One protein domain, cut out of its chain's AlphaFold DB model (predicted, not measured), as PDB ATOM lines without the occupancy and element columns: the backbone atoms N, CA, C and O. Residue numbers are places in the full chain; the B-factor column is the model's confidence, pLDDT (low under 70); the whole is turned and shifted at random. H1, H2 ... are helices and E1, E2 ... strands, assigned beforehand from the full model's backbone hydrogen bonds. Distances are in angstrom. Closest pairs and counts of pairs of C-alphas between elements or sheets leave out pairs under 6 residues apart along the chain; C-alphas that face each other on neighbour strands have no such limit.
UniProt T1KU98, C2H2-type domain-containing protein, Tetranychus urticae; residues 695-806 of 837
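This is residues 695 to 806 of the 837 residues of the protein "C2H2-type domain-containing protein" of Tetranychus urticae (UniProt T1KU98). With little regular structure, two small units sit end to end, each a two-stranded antiparallel hairpin with a helix near it: E1, E2 and H1, then E3, E4 and H2. Named elements hold 42 of 112 printed residues, class mixed. The whole is compact, radius of gyration of the C-alphas 14.6 A, spanning 47 by 30 by 21 A.

E3 is residues 757 to 760, E4 779 to 782, E1 699 to 702 from C-alpha (8.800, 37.981, -5.441), E2 720 to 723. H1, 737 to 750, is 19.1 A long; H2, 794 to 805, 17.7 A, ends at (-11.837, 17.588, 10.373).

In hairpin E3 and E4, N 760 and O 779 are 2.8 A apart; in E1 and E2, N 700 and O 722, 2.8 A. Closest C-alphas are Phe 780 and Met 797 for E4 and H2, 7.8 A, and Cys 723 and Ser 744 for E2 and H1, 6.7 A. O i to N i+4 pairs are within hydrogen-bond range in 7 of 10 for H1, 5 of 8 for H2.

The printed part has no cut. The E3 to E4 link is long. Twelve residues, among them 709 to 712, have pLDDT under 70.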
ATOM      1  N   LEU A 695      13.643  41.804  -3.042       75.00
ATOM      2  CA  LEU A 695      12.198  41.607  -2.907       75.00
ATOM      3  C   LEU A 695      11.450  42.657  -3.735       75.00
ATOM      4  O   LEU A 695      11.351  43.809  -3.323       75.00
ATOM      5  N   GLU A 696      10.893  42.238  -4.866       73.88
ATOM      6  CA  GLU A 696      10.260  43.118  -5.858       73.88
ATOM      7  C   GLU A 696       8.837  42.618  -6.167       73.88
ATOM      8  O   GLU A 696       8.648  41.433  -6.445       73.88
ATOM      9  N   ASP A 697       7.821  43.485  -6.056       74.19
ATOM     10  CA  ASP A 697       6.389  43.198  -6.313       74.19
ATOM     11  C   ASP A 697       5.833  41.877  -5.706       74.19
ATOM     12  O   ASP A 697       4.867  41.282  -6.195       74.19
ATOM     13  N   GLY A 698       6.413  41.421  -4.586       78.00
ATOM     14  CA  GLY A 698       6.032  40.181  -3.891       78.00
ATOM     15  C   GLY A 698       6.762  38.918  -4.369       78.00
ATOM     16  O   GLY A 698       6.264  37.808  -4.161       78.00
ATOM     17  N   PHE A 699       7.926  39.069  -5.003       85.69
ATOM     18  CA  PHE A 699       8.800  37.981  -5.441       85.69
ATOM     19  C   PHE A 699      10.204  38.119  -4.866       85.69
ATOM     20  O   PHE A 699      10.697  39.226  -4.674       85.69
ATOM     21  N   TYR A 700      10.865  36.982  -4.662       82.31
ATOM     22  CA  TYR A 700      12.313  36.900  -4.524       82.31
ATOM     23  C   TYR A 700      12.952  36.874  -5.914       82.31
ATOM     24  O   TYR A 700      12.667  35.968  -6.705       82.31
ATOM     25  N   VAL A 701      13.807  37.855  -6.195       83.44
ATOM     26  CA  VAL A 701      14.568  37.977  -7.442       83.44
ATOM     27  C   VAL A 701      15.894  37.228  -7.315       83.44
ATOM     28  O   VAL A 701      16.682  37.486  -6.402       83.44
ATOM     29  N   PHE A 702      16.162  36.333  -8.261       81.44
ATOM     30  CA  PHE A 702      17.464  35.707  -8.466       81.44
ATOM     31  C   PHE A 702      18.002  36.171  -9.820       81.44
ATOM     32  O   PHE A 702      17.329  36.004 -10.831       81.44
ATOM     33  N   ASN A 703      19.193  36.768  -9.835       78.12
ATOM     34  CA  ASN A 703      19.861  37.245 -11.049       78.12
ATOM     35  C   ASN A 703      20.776  36.162 -11.651       78.12
ATOM     36  O   ASN A 703      21.116  35.186 -10.976       78.12
ATOM     37  N   ASP A 704      21.174  36.329 -12.916       75.88
ATOM     38  CA  ASP A 704      22.026  35.369 -13.628       75.88
ATOM     39  C   ASP A 704      23.311  35.024 -12.853       75.88
ATOM     40  O   ASP A 704      23.939  35.869 -12.214       75.88
ATOM     41  N   GLY A 705      23.695  33.747 -12.893       63.56
ATOM     42  CA  GLY A 705      24.842  33.206 -12.164       63.56
ATOM     43  C   GLY A 705      24.626  32.950 -10.665       63.56
ATOM     44  O   GLY A 705      25.427  32.223 -10.076       63.56
ATOM     45  N   LEU A 706      23.558  33.460 -10.034       69.38
ATOM     46  CA  LEU A 706      23.267  33.145  -8.630       69.38
ATOM     47  C   LEU A 706      22.630  31.744  -8.486       69.38
ATOM     48  O   LEU A 706      21.686  31.412  -9.212       69.38
ATOM     49  N   PRO A 707      23.093  30.905  -7.538       63.94
ATOM     50  CA  PRO A 707      22.452  29.630  -7.244       63.94
ATOM     51  C   PRO A 707      21.139  29.853  -6.479       63.94
ATOM     52  O   PRO A 707      21.109  30.531  -5.450       63.94
ATOM     53  N   CYS A 708      20.051  29.254  -6.961       70.88
ATOM     54  CA  CYS A 708      18.769  29.263  -6.260       70.88
ATOM     55  C   CYS A 708      18.781  28.221  -5.122       70.88
ATOM     56  O   CYS A 708      19.280  27.113  -5.333       70.88
ATOM     57  N   PRO A 709      18.214  28.510  -3.931       62.75
ATOM     58  CA  PRO A 709      18.111  27.536  -2.838       62.75
ATOM     59  C   PRO A 709      17.175  26.355  -3.147       62.75
ATOM     60  O   PRO A 709      17.169  25.368  -2.414       62.75
ATOM     61  N   PHE A 710      16.380  26.428  -4.219       64.38
ATOM     62  CA  PHE A 710      15.583  25.308  -4.707       64.38
ATOM     63  C   PHE A 710      16.401  24.485  -5.711       64.38
ATOM     64  O   PHE A 710      16.397  24.762  -6.907       64.38
ATOM     65  N   GLU A 711      17.064  23.432  -5.227       56.66
ATOM     66  CA  GLU A 711      17.928  22.521  -6.008       56.66
ATOM     67  C   GLU A 711      17.219  21.857  -7.217       56.66
ATOM     68  O   GLU A 711      17.863  21.382  -8.149       56.66
ATOM     69  N   SER A 712      15.881  21.865  -7.240       61.38
ATOM     70  CA  SER A 712      15.037  21.376  -8.339       61.38
ATOM     71  C   SER A 712      14.448  22.476  -9.245       61.38
ATOM     72  O   SER A 712      13.577  22.173 -10.068       61.38
ATOM     73  N   CYS A 713      14.891  23.735  -9.118       73.75
ATOM     74  CA  CYS A 713      14.432  24.852  -9.948       73.75
ATOM     75  C   CYS A 713      14.799  24.649 -11.430       73.75
ATOM     76  O   CYS A 713      15.927  24.305 -11.780       73.75
ATOM     77  N   CYS A 714      13.850  24.914 -12.328       71.50
ATOM     78  CA  CYS A 714      14.045  24.836 -13.780       71.50
ATOM     79  C   CYS A 714      14.882  25.987 -14.370       71.50
ATOM     80  O   CYS A 714      15.273  25.912 -15.533       71.50
ATOM     81  N   PHE A 715      15.168  27.030 -13.583       73.94
ATOM     82  CA  PHE A 715      15.886  28.239 -13.999       73.94
ATOM     83  C   PHE A 715      17.195  28.472 -13.223       73.94
ATOM     84  O   PHE A 715      17.672  29.600 -13.129       73.94
ATOM     85  N   MET A 716      17.796  27.411 -12.669       70.31
ATOM     86  CA  MET A 716      19.108  27.484 -12.011       70.31
ATOM     87  C   MET A 716      20.135  28.242 -12.869       70.31
ATOM     88  O   MET A 716      20.273  27.970 -14.062       70.31
ATOM     89  N   LEU A 717      20.866  29.169 -12.238       69.44
ATOM     90  CA  LEU A 717      21.886  30.043 -12.842       69.44
ATOM     91  C   LEU A 717      21.384  31.058 -13.894       69.44
ATOM     92  O   LEU A 717      22.206  31.799 -14.430       69.44
ATOM     93  N   ARG A 718      20.072  31.145 -14.161       76.75
ATOM     94  CA  ARG A 718      19.440  32.189 -14.994       76.75
ATOM     95  C   ARG A 718      18.662  33.186 -14.131       76.75
ATOM     96  O   ARG A 718      18.239  32.825 -13.031       76.75
ATOM     97  N   LYS A 719      18.384  34.396 -14.633       81.38
ATOM     98  CA  LYS A 719      17.451  35.328 -13.979       81.38
ATOM     99  C   LYS A 719      16.052  34.703 -13.853       81.38
ATOM    100  O   LYS A 719      15.493  34.234 -14.845       81.38
ATOM    101  N   HIS A 720      15.499  34.670 -12.638       87.00
ATOM    102  CA  HIS A 720      14.155  34.153 -12.351       87.00
ATOM    103  C   HIS A 720      13.573  34.691 -11.036       87.00
ATOM    104  O   HIS A 720      14.273  35.236 -10.181       87.00
ATOM    105  N   PHE A 721      12.263  34.504 -10.874       86.12
ATOM    106  CA  PHE A 721      11.454  35.051  -9.792       86.12
ATOM    107  C   PHE A 721      10.676  33.942  -9.086       86.12
ATOM    108  O   PHE A 721       9.955  33.185  -9.736       86.12
ATOM    109  N   HIS A 722      10.764  33.882  -7.757       84.88
ATOM    110  CA  HIS A 722       9.955  32.991  -6.916       84.88
ATOM    111  C   HIS A 722       8.940  33.789  -6.095       84.88
ATOM    112  O   HIS A 722       9.286  34.837  -5.558       84.88
ATOM    113  N   CYS A 723       7.700  33.308  -5.961       88.00
ATOM    114  CA  CYS A 723       6.700  33.997  -5.138       88.00
ATOM    115  C   CYS A 723       7.144  34.068  -3.664       88.00
ATOM    116  O   CYS A 723       7.629  33.082  -3.110       88.00
ATOM    117  N   SER A 724       6.948  35.213  -3.000       85.12
ATOM    118  CA  SER A 724       7.301  35.381  -1.583       85.12
ATOM    119  C   SER A 724       6.224  34.887  -0.604       85.12
ATOM    120  O   SER A 724       6.401  34.983   0.612       85.12
ATOM    121  N   LYS A 725       5.072  34.410  -1.095       82.44
ATOM    122  CA  LYS A 725       3.947  33.964  -0.255       82.44
ATOM    123  C   LYS A 725       4.240  32.573   0.331       82.44
ATOM    124  O   LYS A 725       4.646  31.667  -0.400       82.44
ATOM    125  N   PRO A 726       4.013  32.350   1.640       77.44
ATOM    126  CA  PRO A 726       4.348  31.083   2.279       77.44
ATOM    127  C   PRO A 726       3.547  29.926   1.672       77.44
ATOM    128  O   PRO A 726       2.332  30.023   1.506       77.44
ATOM    129  N   ARG A 727       4.234  28.807   1.400       80.81
ATOM    130  CA  ARG A 727       3.668  27.568   0.823       80.81
ATOM    131  C   ARG A 727       3.138  27.726  -0.620       80.81
ATOM    132  O   ARG A 727       2.400  26.861  -1.091       80.81
ATOM    133  N   CYS A 728       3.555  28.783  -1.327       88.38
ATOM    134  CA  CYS A 728       3.361  28.963  -2.767       88.38
ATOM    135  C   CYS A 728       4.680  28.731  -3.528       88.38
ATOM    136  O   CYS A 728       5.544  29.602  -3.571       88.38
ATOM    137  N   TYR A 729       4.845  27.558  -4.143       83.56
ATOM    138  CA  TYR A 729       6.012  27.213  -4.963       83.56
ATOM    139  C   TYR A 729       5.760  27.562  -6.437       83.56
ATOM    140  O   TYR A 729       5.720  26.688  -7.305       83.56
ATOM    141  N   PHE A 730       5.553  28.853  -6.707       85.19
ATOM    142  CA  PHE A 730       5.485  29.414  -8.058       85.19
ATOM    143  C   PHE A 730       6.846  29.969  -8.495       85.19
ATOM    144  O   PHE A 730       7.615  30.474  -7.665       85.19
ATOM    145  N   VAL A 731       7.141  29.874  -9.794       85.25
ATOM    146  CA  VAL A 731       8.380  30.369 -10.402       85.25
ATOM    147  C   VAL A 731       8.135  30.887 -11.822       85.25
ATOM    148  O   VAL A 731       7.333  30.324 -12.559       85.25
ATOM    149  N   THR A 732       8.841  31.939 -12.236       83.19
ATOM    150  CA  THR A 732       8.848  32.405 -13.632       83.19
ATOM    151  C   THR A 732      10.195  33.024 -14.011       83.19
ATOM    152  O   THR A 732      10.873  33.581 -13.151       83.19
ATOM    153  N   ASP A 733      10.590  32.944 -15.284       84.31
ATOM    154  CA  ASP A 733      11.736  33.667 -15.859       84.31
ATOM    155  C   ASP A 733      11.327  34.958 -16.599       84.31
ATOM    156  O   ASP A 733      12.160  35.601 -17.236       84.31
ATOM    157  N   LYS A 734      10.056  35.374 -16.491       80.44
ATOM    158  CA  LYS A 734       9.556  36.635 -17.053       80.44
ATOM    159  C   LYS A 734       9.799  37.823 -16.124       80.44
ATOM    160  O   LYS A 734       9.271  37.862 -15.014       80.44
ATOM    161  N   ASP A 735      10.508  38.830 -16.633       74.94
ATOM    162  CA  ASP A 735      10.692  40.139 -15.980       74.94
ATOM    163  C   ASP A 735       9.379  40.942 -15.877       74.94
ATOM    164  O   ASP A 735       9.236  41.803 -15.003       74.94
ATOM    165  N   ASP A 736       8.405  40.638 -16.747       78.75
ATOM    166  CA  ASP A 736       7.136  41.352 -16.899       78.75
ATOM    167  C   ASP A 736       6.435  41.590 -15.548       78.75
ATOM    168  O   ASP A 736       5.825  40.686 -14.959       78.75
ATOM    169  N   VAL A 737       6.426  42.852 -15.101       76.12
ATOM    170  CA  VAL A 737       5.697  43.313 -13.901       76.12
ATOM    171  C   VAL A 737       4.228  42.873 -13.946       76.12
ATOM    172  O   VAL A 737       3.639  42.560 -12.913       76.12
ATOM    173  N   LYS A 738       3.642  42.762 -15.148       76.69
ATOM    174  CA  LYS A 738       2.284  42.243 -15.357       76.69
ATOM    175  C   LYS A 738       2.129  40.787 -14.901       76.69
ATOM    176  O   LYS A 738       1.264  40.537 -14.070       76.69
ATOM    177  N   SER A 739       2.945  39.842 -15.385       77.44
ATOM    178  CA  SER A 739       2.807  38.429 -14.980       77.44
ATOM    179  C   SER A 739       3.233  38.185 -13.535       77.44
ATOM    180  O   SER A 739       2.716  37.278 -12.885       77.44
ATOM    181  N   ARG A 740       4.135  39.020 -13.003       83.25
ATOM    182  CA  ARG A 740       4.459  39.013 -11.575       83.25
ATOM    183  C   ARG A 740       3.230  39.434 -10.758       83.25
ATOM    184  O   ARG A 740       2.751  38.647  -9.944       83.25
ATOM    185  N   ARG A 741       2.624  40.589 -11.054       80.31
ATOM    186  CA  ARG A 741       1.399  41.081 -10.389       80.31
ATOM    187  C   ARG A 741       0.200  40.133 -10.512       80.31
ATOM    188  O   ARG A 741      -0.494  39.926  -9.521       80.31
ATOM    189  N   GLU A 742      -0.012  39.533 -11.680       81.94
ATOM    190  CA  GLU A 742      -1.088  38.557 -11.930       81.94
ATOM    191  C   GLU A 742      -1.023  37.369 -10.948       81.94
ATOM    192  O   GLU A 742      -2.049  36.881 -10.472       81.94
ATOM    193  N   HIS A 743       0.183  36.947 -10.550       83.25
ATOM    194  CA  HIS A 743       0.355  35.903  -9.544       83.25
ATOM    195  C   HIS A 743       0.465  36.428  -8.094       83.25
ATOM    196  O   HIS A 743      -0.196  35.889  -7.205       83.25
ATOM    197  N   SER A 744       1.259  37.467  -7.798       81.50
ATOM    198  CA  SER A 744       1.419  37.935  -6.403       81.50
ATOM    199  C   SER A 744       0.176  38.626  -5.841       81.50
ATOM    200  O   SER A 744      -0.035  38.587  -4.620       81.50
ATOM    201  N   LYS A 745      -0.645  39.213  -6.721       77.06
ATOM    202  CA  LYS A 745      -1.924  39.835  -6.394       77.06
ATOM    203  C   LYS A 745      -3.102  38.988  -6.860       77.06
ATOM    204  O   LYS A 745      -3.761  38.400  -6.013       77.06
ATOM    205  N   ASP A 746      -3.369  38.888  -8.160       79.88
ATOM    206  CA  ASP A 746      -4.692  38.434  -8.621       79.88
ATOM    207  C   ASP A 746      -4.964  36.955  -8.266       79.88
ATOM    208  O   ASP A 746      -6.053  36.625  -7.799       79.88
ATOM    209  N   PHE A 747      -3.967  36.067  -8.353       85.38
ATOM    210  CA  PHE A 747      -4.088  34.696  -7.829       85.38
ATOM    211  C   PHE A 747      -4.318  34.671  -6.306       85.38
ATOM    212  O   PHE A 747      -5.211  33.971  -5.831       85.38
ATOM    213  N   HIS A 748      -3.555  35.442  -5.526       84.75
ATOM    214  CA  HIS A 748      -3.594  35.394  -4.057       84.75
ATOM    215  C   HIS A 748      -4.709  36.216  -3.388       84.75
ATOM    216  O   HIS A 748      -5.040  35.931  -2.238       84.75
ATOM    217  N   ASP A 749      -5.321  37.171  -4.087       83.44
ATOM    218  CA  ASP A 749      -6.531  37.874  -3.642       83.44
ATOM    219  C   ASP A 749      -7.776  36.958  -3.754       83.44
ATOM    220  O   ASP A 749      -8.755  37.152  -3.028       83.44
ATOM    221  N   PHE A 750      -7.733  35.919  -4.606       79.38
ATOM    222  CA  PHE A 750      -8.811  34.925  -4.763       79.38
ATOM    223  C   PHE A 750      -8.510  33.535  -4.162       79.38
ATOM    224  O   PHE A 750      -9.451  32.790  -3.869       79.38
ATOM    225  N   ILE A 751      -7.236  33.162  -3.975       81.06
ATOM    226  CA  ILE A 751      -6.804  31.834  -3.499       81.06
ATOM    227  C   ILE A 751      -5.949  31.959  -2.228       81.06
ATOM    228  O   ILE A 751      -4.749  32.248  -2.265       81.06
ATOM    229  N   ASP A 752      -6.581  31.648  -1.093       83.06
ATOM    230  CA  ASP A 752      -5.917  31.454   0.196       83.06
ATOM    231  C   ASP A 752      -5.452  29.994   0.345       83.06
ATOM    232  O   ASP A 752      -6.255  29.054   0.324       83.06
ATOM    233  N   ILE A 753      -4.143  29.785   0.493       85.38
ATOM    234  CA  ILE A 753      -3.562  28.452   0.677       85.38
ATOM    235  C   ILE A 753      -3.651  28.098   2.163       85.38
ATOM    236  O   ILE A 753      -2.761  28.424   2.952       85.38
ATOM    237  N   LYS A 754      -4.708  27.386   2.550       81.62
ATOM    238  CA  LYS A 754      -4.973  26.995   3.943       81.62
ATOM    239  C   LYS A 754      -3.830  26.225   4.604       81.62
ATOM    240  O   LYS A 754      -3.036  25.555   3.944       81.62
ATOM    241  N   GLU A 755      -3.755  26.302   5.928       81.44
ATOM    242  CA  GLU A 755      -2.722  25.629   6.718       81.44
ATOM    243  C   GLU A 755      -2.744  24.100   6.535       81.44
ATOM    244  O   GLU A 755      -3.794  23.455   6.546       81.44
ATOM    245  N   GLY A 756      -1.567  23.500   6.349       82.69
ATOM    246  CA  GLY A 756      -1.439  22.088   5.986       82.69
ATOM    247  C   GLY A 756      -1.623  21.793   4.491       82.69
ATOM    248  O   GLY A 756      -1.678  20.620   4.128       82.69
ATOM    249  N   PHE A 757      -1.656  22.815   3.629       88.44
ATOM    250  CA  PHE A 757      -1.568  22.678   2.170       88.44
ATOM    251  C   PHE A 757      -0.397  23.478   1.576       88.44
ATOM    252  O   PHE A 757       0.086  24.438   2.183       88.44
ATOM    253  N   ALA A 758       0.029  23.100   0.369       86.81
ATOM    254  CA  ALA A 758       0.993  23.829  -0.457       86.81
ATOM    255  C   ALA A 758       0.559  23.840  -1.932       86.81
ATOM    256  O   ALA A 758      -0.094  22.899  -2.386       86.81
ATOM    257  N   PHE A 759       0.928  24.887  -2.672       88.88
ATOM    258  CA  PHE A 759       0.722  25.014  -4.121       88.88
ATOM    259  C   PHE A 759       2.045  24.841  -4.870       88.88
ATOM    260  O   PHE A 759       3.059  25.386  -4.438       88.88
ATOM    261  N   TYR A 760       2.016  24.138  -6.000       84.62
ATOM    262  CA  TYR A 760       3.138  23.943  -6.913       84.62
ATOM    263  C   TYR A 760       2.741  24.371  -8.324       84.62
ATOM    264  O   TYR A 760       1.697  23.967  -8.846       84.62
ATOM    265  N   ASP A 761       3.598  25.175  -8.948       84.38
ATOM    266  CA  ASP A 761       3.452  25.543 -10.351       84.38
ATOM    267  C   ASP A 761       3.812  24.386 -11.310       84.38
ATOM    268  O   ASP A 761       4.501  23.437 -10.929       84.38
ATOM    269  N   ASN A 762       3.347  24.451 -12.565       80.06
ATOM    270  CA  ASN A 762       3.612  23.413 -13.564       80.06
ATOM    271  C   ASN A 762       5.094  23.300 -13.970       80.06
ATOM    272  O   ASN A 762       5.472  22.268 -14.520       80.06
ATOM    273  N   LEU A 763       5.934  24.298 -13.676       75.81
ATOM    274  CA  LEU A 763       7.379  24.239 -13.907       75.81
ATOM    275  C   LEU A 763       8.156  23.576 -12.753       75.81
ATOM    276  O   LEU A 763       9.283  23.112 -12.947       75.81
ATOM    277  N   VAL A 764       7.568  23.491 -11.553       73.75
ATOM    278  CA  VAL A 764       8.252  23.016 -10.341       73.75
ATOM    279  C   VAL A 764       8.100  21.504 -10.168       73.75
ATOM    280  O   VAL A 764       7.012  20.937 -10.277       73.75
ATOM    281  N   ASN A 765       9.202  20.820  -9.837       73.06
ATOM    282  CA  ASN A 765       9.124  19.433  -9.389       73.06
ATOM    283  C   ASN A 765       8.639  19.383  -7.936       73.06
ATOM    284  O   ASN A 765       9.392  19.702  -7.017       73.06
ATOM    285  N   CYS A 766       7.407  18.932  -7.718       76.12
ATOM    286  CA  CYS A 766       6.830  18.792  -6.383       76.12
ATOM    287  C   CYS A 766       7.423  17.625  -5.563       76.12
ATOM    288  O   CYS A 766       7.047  17.447  -4.406       76.12
ATOM    289  N   CYS A 767       8.282  16.792  -6.171       68.88
ATOM    290  CA  CYS A 767       9.016  15.645  -5.604       68.88
ATOM    291  C   CYS A 767       8.198  14.536  -4.896       68.88
ATOM    292  O   CYS A 767       8.765  13.503  -4.552       68.88
ATOM    293  N   LEU A 768       6.882  14.694  -4.723       71.19
ATOM    294  CA  LEU A 768       5.986  13.690  -4.143       71.19
ATOM    295  C   LEU A 768       5.909  12.419  -5.023       71.19
ATOM    296  O   LEU A 768       5.430  12.508  -6.162       71.19
ATOM    297  N   PRO A 769       6.301  11.230  -4.517       62.38
ATOM    298  CA  PRO A 769       6.221   9.986  -5.279       62.38
ATOM    299  C   PRO A 769       4.780   9.665  -5.699       62.38
ATOM    300  O   PRO A 769       3.879   9.580  -4.868       62.38
ATOM    301  N   GLY A 770       4.560   9.479  -7.003       65.62
ATOM    302  CA  GLY A 770       3.244   9.152  -7.563       65.62
ATOM    303  C   GLY A 770       2.304  10.340  -7.820       65.62
ATOM    304  O   GLY A 770       1.162  10.111  -8.224       65.62
ATOM    305  N   CYS A 771       2.742  11.596  -7.644       78.81
ATOM    306  CA  CYS A 771       1.929  12.749  -8.049       78.81
ATOM    307  C   CYS A 771       1.727  12.777  -9.575       78.81
ATOM    308  O   CYS A 771       2.675  12.944 -10.341       78.81
ATOM    309  N   ARG A 772       0.466  12.664 -10.016       72.69
ATOM    310  CA  ARG A 772       0.072  12.628 -11.440       72.69
ATOM    311  C   ARG A 772       0.124  13.996 -12.144       72.69
ATOM    312  O   ARG A 772      -0.123  14.055 -13.342       72.69
ATOM    313  N   TYR A 773       0.415  15.069 -11.405       77.94
ATOM    314  CA  TYR A 773       0.387  16.459 -11.880       77.94
ATOM    315  C   TYR A 773       1.775  17.123 -11.926       77.94
ATOM    316  O   TYR A 773       1.917  18.195 -12.520       77.94
ATOM    317  N   SER A 774       2.803  16.490 -11.339       79.75
ATOM    318  CA  SER A 774       4.180  17.007 -11.325       79.75
ATOM    319  C   SER A 774       4.676  17.288 -12.742       79.75
ATOM    320  O   SER A 774       4.583  16.420 -13.610       79.75
ATOM    321  N   LYS A 775       5.199  18.498 -12.974       69.44
ATOM    322  CA  LYS A 775       5.679  18.985 -14.284       69.44
ATOM    323  C   LYS A 775       4.652  18.953 -15.434       69.44
ATOM    324  O   LYS A 775       5.036  19.040 -16.598       69.44
ATOM    325  N   ILE A 776       3.359  18.800 -15.131       76.38
ATOM    326  CA  ILE A 776       2.270  18.691 -16.121       76.38
ATOM    327  C   ILE A 776       1.258  19.825 -15.941       76.38
ATOM    328  O   ILE A 776       0.823  20.433 -16.919       76.38
ATOM    329  N   SER A 777       0.881  20.135 -14.700       82.38
ATOM    330  CA  SER A 777      -0.094  21.182 -14.394       82.38
ATOM    331  C   SER A 777       0.165  21.825 -13.037       82.38
ATOM    332  O   SER A 777       0.720  21.193 -12.141       82.38
ATOM    333  N   THR A 778      -0.314  23.054 -12.857       86.31
ATOM    334  CA  THR A 778      -0.434  23.686 -11.538       86.31
ATOM    335  C   THR A 778      -1.280  22.796 -10.624       86.31
ATOM    336  O   THR A 778      -2.283  22.226 -11.067       86.31
ATOM    337  N   HIS A 779      -0.864  22.600  -9.373       90.94
ATOM    338  CA  HIS A 779      -1.552  21.696  -8.448       90.94
ATOM    339  C   HIS A 779      -1.281  22.030  -6.979       90.94
ATOM    340  O   HIS A 779      -0.344  22.741  -6.628       90.94
ATOM    341  N   PHE A 780      -2.121  21.492  -6.102       90.12
ATOM    342  CA  PHE A 780      -2.024  21.608  -4.656       90.12
ATOM    343  C   PHE A 780      -1.754  20.237  -4.034       90.12
ATOM    344  O   PHE A 780      -2.283  19.220  -4.489       90.12
ATOM    345  N   HIS A 781      -0.979  20.224  -2.952       88.88
ATOM    346  CA  HIS A 781      -0.773  19.068  -2.084       88.88
ATOM    347  C   HIS A 781      -1.327  19.335  -0.688       88.88
ATOM    348  O   HIS A 781      -1.169  20.433  -0.148       88.88
ATOM    349  N   CYS A 782      -1.899  18.305  -0.066       89.88
ATOM    350  CA  CYS A 782      -1.933  18.223   1.391       89.88
ATOM    351  C   CYS A 782      -0.508  17.924   1.892       89.88
ATOM    352  O   CYS A 782       0.155  17.039   1.358       89.88
ATOM    353  N   ILE A 783      -0.034  18.666   2.896       83.75
ATOM    354  CA  ILE A 783       1.272  18.461   3.555       83.75
ATOM    355  C   ILE A 783       1.115  17.988   5.011       83.75
ATOM    356  O   ILE A 783       2.067  18.006   5.789       83.75
ATOM    357  N   ARG A 784      -0.099  17.572   5.404       84.75
ATOM    358  CA  ARG A 784      -0.376  16.983   6.725       84.75
ATOM    359  C   ARG A 784       0.208  15.557   6.774       84.75
ATOM    360  O   ARG A 784       0.051  14.815   5.802       84.75
ATOM    361  N   PRO A 785       0.875  15.142   7.869       77.19
ATOM    362  CA  PRO A 785       1.620  13.883   7.917       77.19
ATOM    363  C   PRO A 785       0.732  12.669   7.613       77.19
ATOM    364  O   PRO A 785      -0.380  12.550   8.125       77.19
ATOM    365  N   GLY A 786       1.230  11.776   6.754       73.69
ATOM    366  CA  GLY A 786       0.500  10.599   6.267       73.69
ATOM    367  C   GLY A 786      -0.511  10.872   5.145       73.69
ATOM    368  O   GLY A 786      -1.047   9.916   4.585       73.69
ATOM    369  N   CYS A 787      -0.762  12.133   4.773       79.81
ATOM    370  CA  CYS A 787      -1.632  12.472   3.652       79.81
ATOM    371  C   CYS A 787      -0.825  12.867   2.411       79.81
ATOM    372  O   CYS A 787      -0.126  13.874   2.405       79.81
ATOM    373  N   PHE A 788      -0.975  12.093   1.336       75.88
ATOM    374  CA  PHE A 788      -0.300  12.311   0.050       75.88
ATOM    375  C   PHE A 788      -1.291  12.713  -1.056       75.88
ATOM    376  O   PHE A 788      -1.149  12.319  -2.213       75.88
ATOM    377  N   TYR A 789      -2.356  13.436  -0.693       84.44
ATOM    378  CA  TYR A 789      -3.408  13.817  -1.635       84.44
ATOM    379  C   TYR A 789      -3.006  15.039  -2.474       84.44
ATOM    380  O   TYR A 789      -2.598  16.071  -1.933       84.44
ATOM    381  N   ALA A 790      -3.153  14.910  -3.794       86.31
ATOM    382  CA  ALA A 790      -2.779  15.903  -4.795       86.31
ATOM    383  C   ALA A 790      -3.964  16.206  -5.724       86.31
ATOM    384  O   ALA A 790      -4.626  15.281  -6.202       86.31
ATOM    385  N   PHE A 791      -4.226  17.486  -5.986       88.75
ATOM    386  CA  PHE A 791      -5.409  17.942  -6.723       88.75
ATOM    387  C   PHE A 791      -5.170  19.276  -7.444       88.75
ATOM    388  O   PHE A 791      -4.339  20.076  -7.027       88.75
ATOM    389  N   GLN A 792      -5.908  19.542  -8.524       87.31
ATOM    390  CA  GLN A 792      -5.700  20.740  -9.352       87.31
ATOM    391  C   GLN A 792      -6.576  21.941  -8.948       87.31
ATOM    392  O   GLN A 792      -6.176  23.088  -9.138       87.31
ATOM    393  N   ARG A 793      -7.790  21.716  -8.425       87.06
ATOM    394  CA  ARG A 793      -8.808  22.778  -8.292       87.06
ATOM    395  C   ARG A 793      -8.943  23.270  -6.853       87.06
ATOM    396  O   ARG A 793      -9.177  22.476  -5.948       87.06
ATOM    397  N   TYR A 794      -8.880  24.589  -6.660       84.62
ATOM    398  CA  TYR A 794      -8.884  25.245  -5.345       84.62
ATOM    399  C   TYR A 794      -9.996  24.768  -4.389       84.62
ATOM    400  O   TYR A 794      -9.723  24.506  -3.219       84.62
ATOM    401  N   HIS A 795     -11.236  24.588  -4.863       82.88
ATOM    402  CA  HIS A 795     -12.352  24.179  -3.996       82.88
ATOM    403  C   HIS A 795     -12.144  22.806  -3.335       82.88
ATOM    404  O   HIS A 795     -12.592  22.604  -2.205       82.88
ATOM    405  N   GLU A 796     -11.400  21.898  -3.977       85.25
ATOM    406  CA  GLU A 796     -11.102  20.560  -3.448       85.25
ATOM    407  C   GLU A 796     -10.246  20.624  -2.171       85.25
ATOM    408  O   GLU A 796     -10.389  19.761  -1.308       85.25
ATOM    409  N   MET A 797      -9.468  21.698  -1.970       86.50
ATOM    410  CA  MET A 797      -8.739  21.968  -0.722       86.50
ATOM    411  C   MET A 797      -9.687  22.015   0.480       86.50
ATOM    412  O   MET A 797      -9.447  21.380   1.507       86.50
ATOM    413  N   SER A 798     -10.804  22.734   0.341       85.19
ATOM    414  CA  SER A 798     -11.784  22.898   1.418       85.19
ATOM    415  C   SER A 798     -12.659  21.664   1.629       85.19
ATOM    416  O   SER A 798     -13.204  21.499   2.716       85.19
ATOM    417  N   ASP A 799     -12.808  20.796   0.627       85.50
ATOM    418  CA  ASP A 799     -13.540  19.533   0.773       85.50
ATOM    419  C   ASP A 799     -12.657  18.411   1.333       85.50
ATOM    420  O   ASP A 799     -13.116  17.635   2.173       85.50
ATOM    421  N   HIS A 800     -11.374  18.380   0.972       86.38
ATOM    422  CA  HIS A 800     -10.384  17.494   1.580       86.38
ATOM    423  C   HIS A 800     -10.070  17.881   3.035       86.38
ATOM    424  O   HIS A 800      -9.953  17.022   3.907       86.38
ATOM    425  N   GLU A 801     -10.041  19.175   3.359       85.06
ATOM    426  CA  GLU A 801      -9.900  19.633   4.744       85.06
ATOM    427  C   GLU A 801     -11.014  19.111   5.666       85.06
ATOM    428  O   GLU A 801     -10.735  18.692   6.792       85.06
ATOM    429  N   LYS A 802     -12.262  19.053   5.181       84.88
ATOM    430  CA  LYS A 802     -13.393  18.477   5.932       84.88
ATOM    431  C   LYS A 802     -13.205  16.981   6.204       84.88
ATOM    432  O   LYS A 802     -13.680  16.497   7.226       84.88
ATOM    433  N   GLN A 803     -12.501  16.251   5.334       82.44
ATOM    434  CA  GLN A 803     -12.192  14.827   5.543       82.44
ATOM    435  C   GLN A 803     -11.239  14.643   6.733       82.44
ATOM    436  O   GLN A 803     -11.448  13.747   7.544       82.44
ATOM    437  N   HIS A 804     -10.261  15.541   6.901       82.12
ATOM    438  CA  HIS A 804      -9.431  15.586   8.110       82.12
ATOM    439  C   HIS A 804     -10.232  16.014   9.354       82.12
ATOM    440  O   HIS A 804     -10.097  15.395  10.408       82.12
ATOM    441  N   ALA A 805     -11.078  17.045   9.241       76.25
ATOM    442  CA  ALA A 805     -11.837  17.588  10.373       76.25
ATOM    443  C   ALA A 805     -12.911  16.631  10.927       76.25
ATOM    444  O   ALA A 805     -13.182  16.640  12.126       76.25
ATOM    445  N   ASN A 806     -13.508  15.783  10.082       74.81
ATOM    446  CA  ASN A 806     -14.583  14.860  10.471       74.81
ATOM    447  C   ASN A 806     -14.102  13.583  11.193       74.81
ATOM    448  O   ASN A 806     -14.927  12.753  11.578       74.81
TER     449      ASN A 806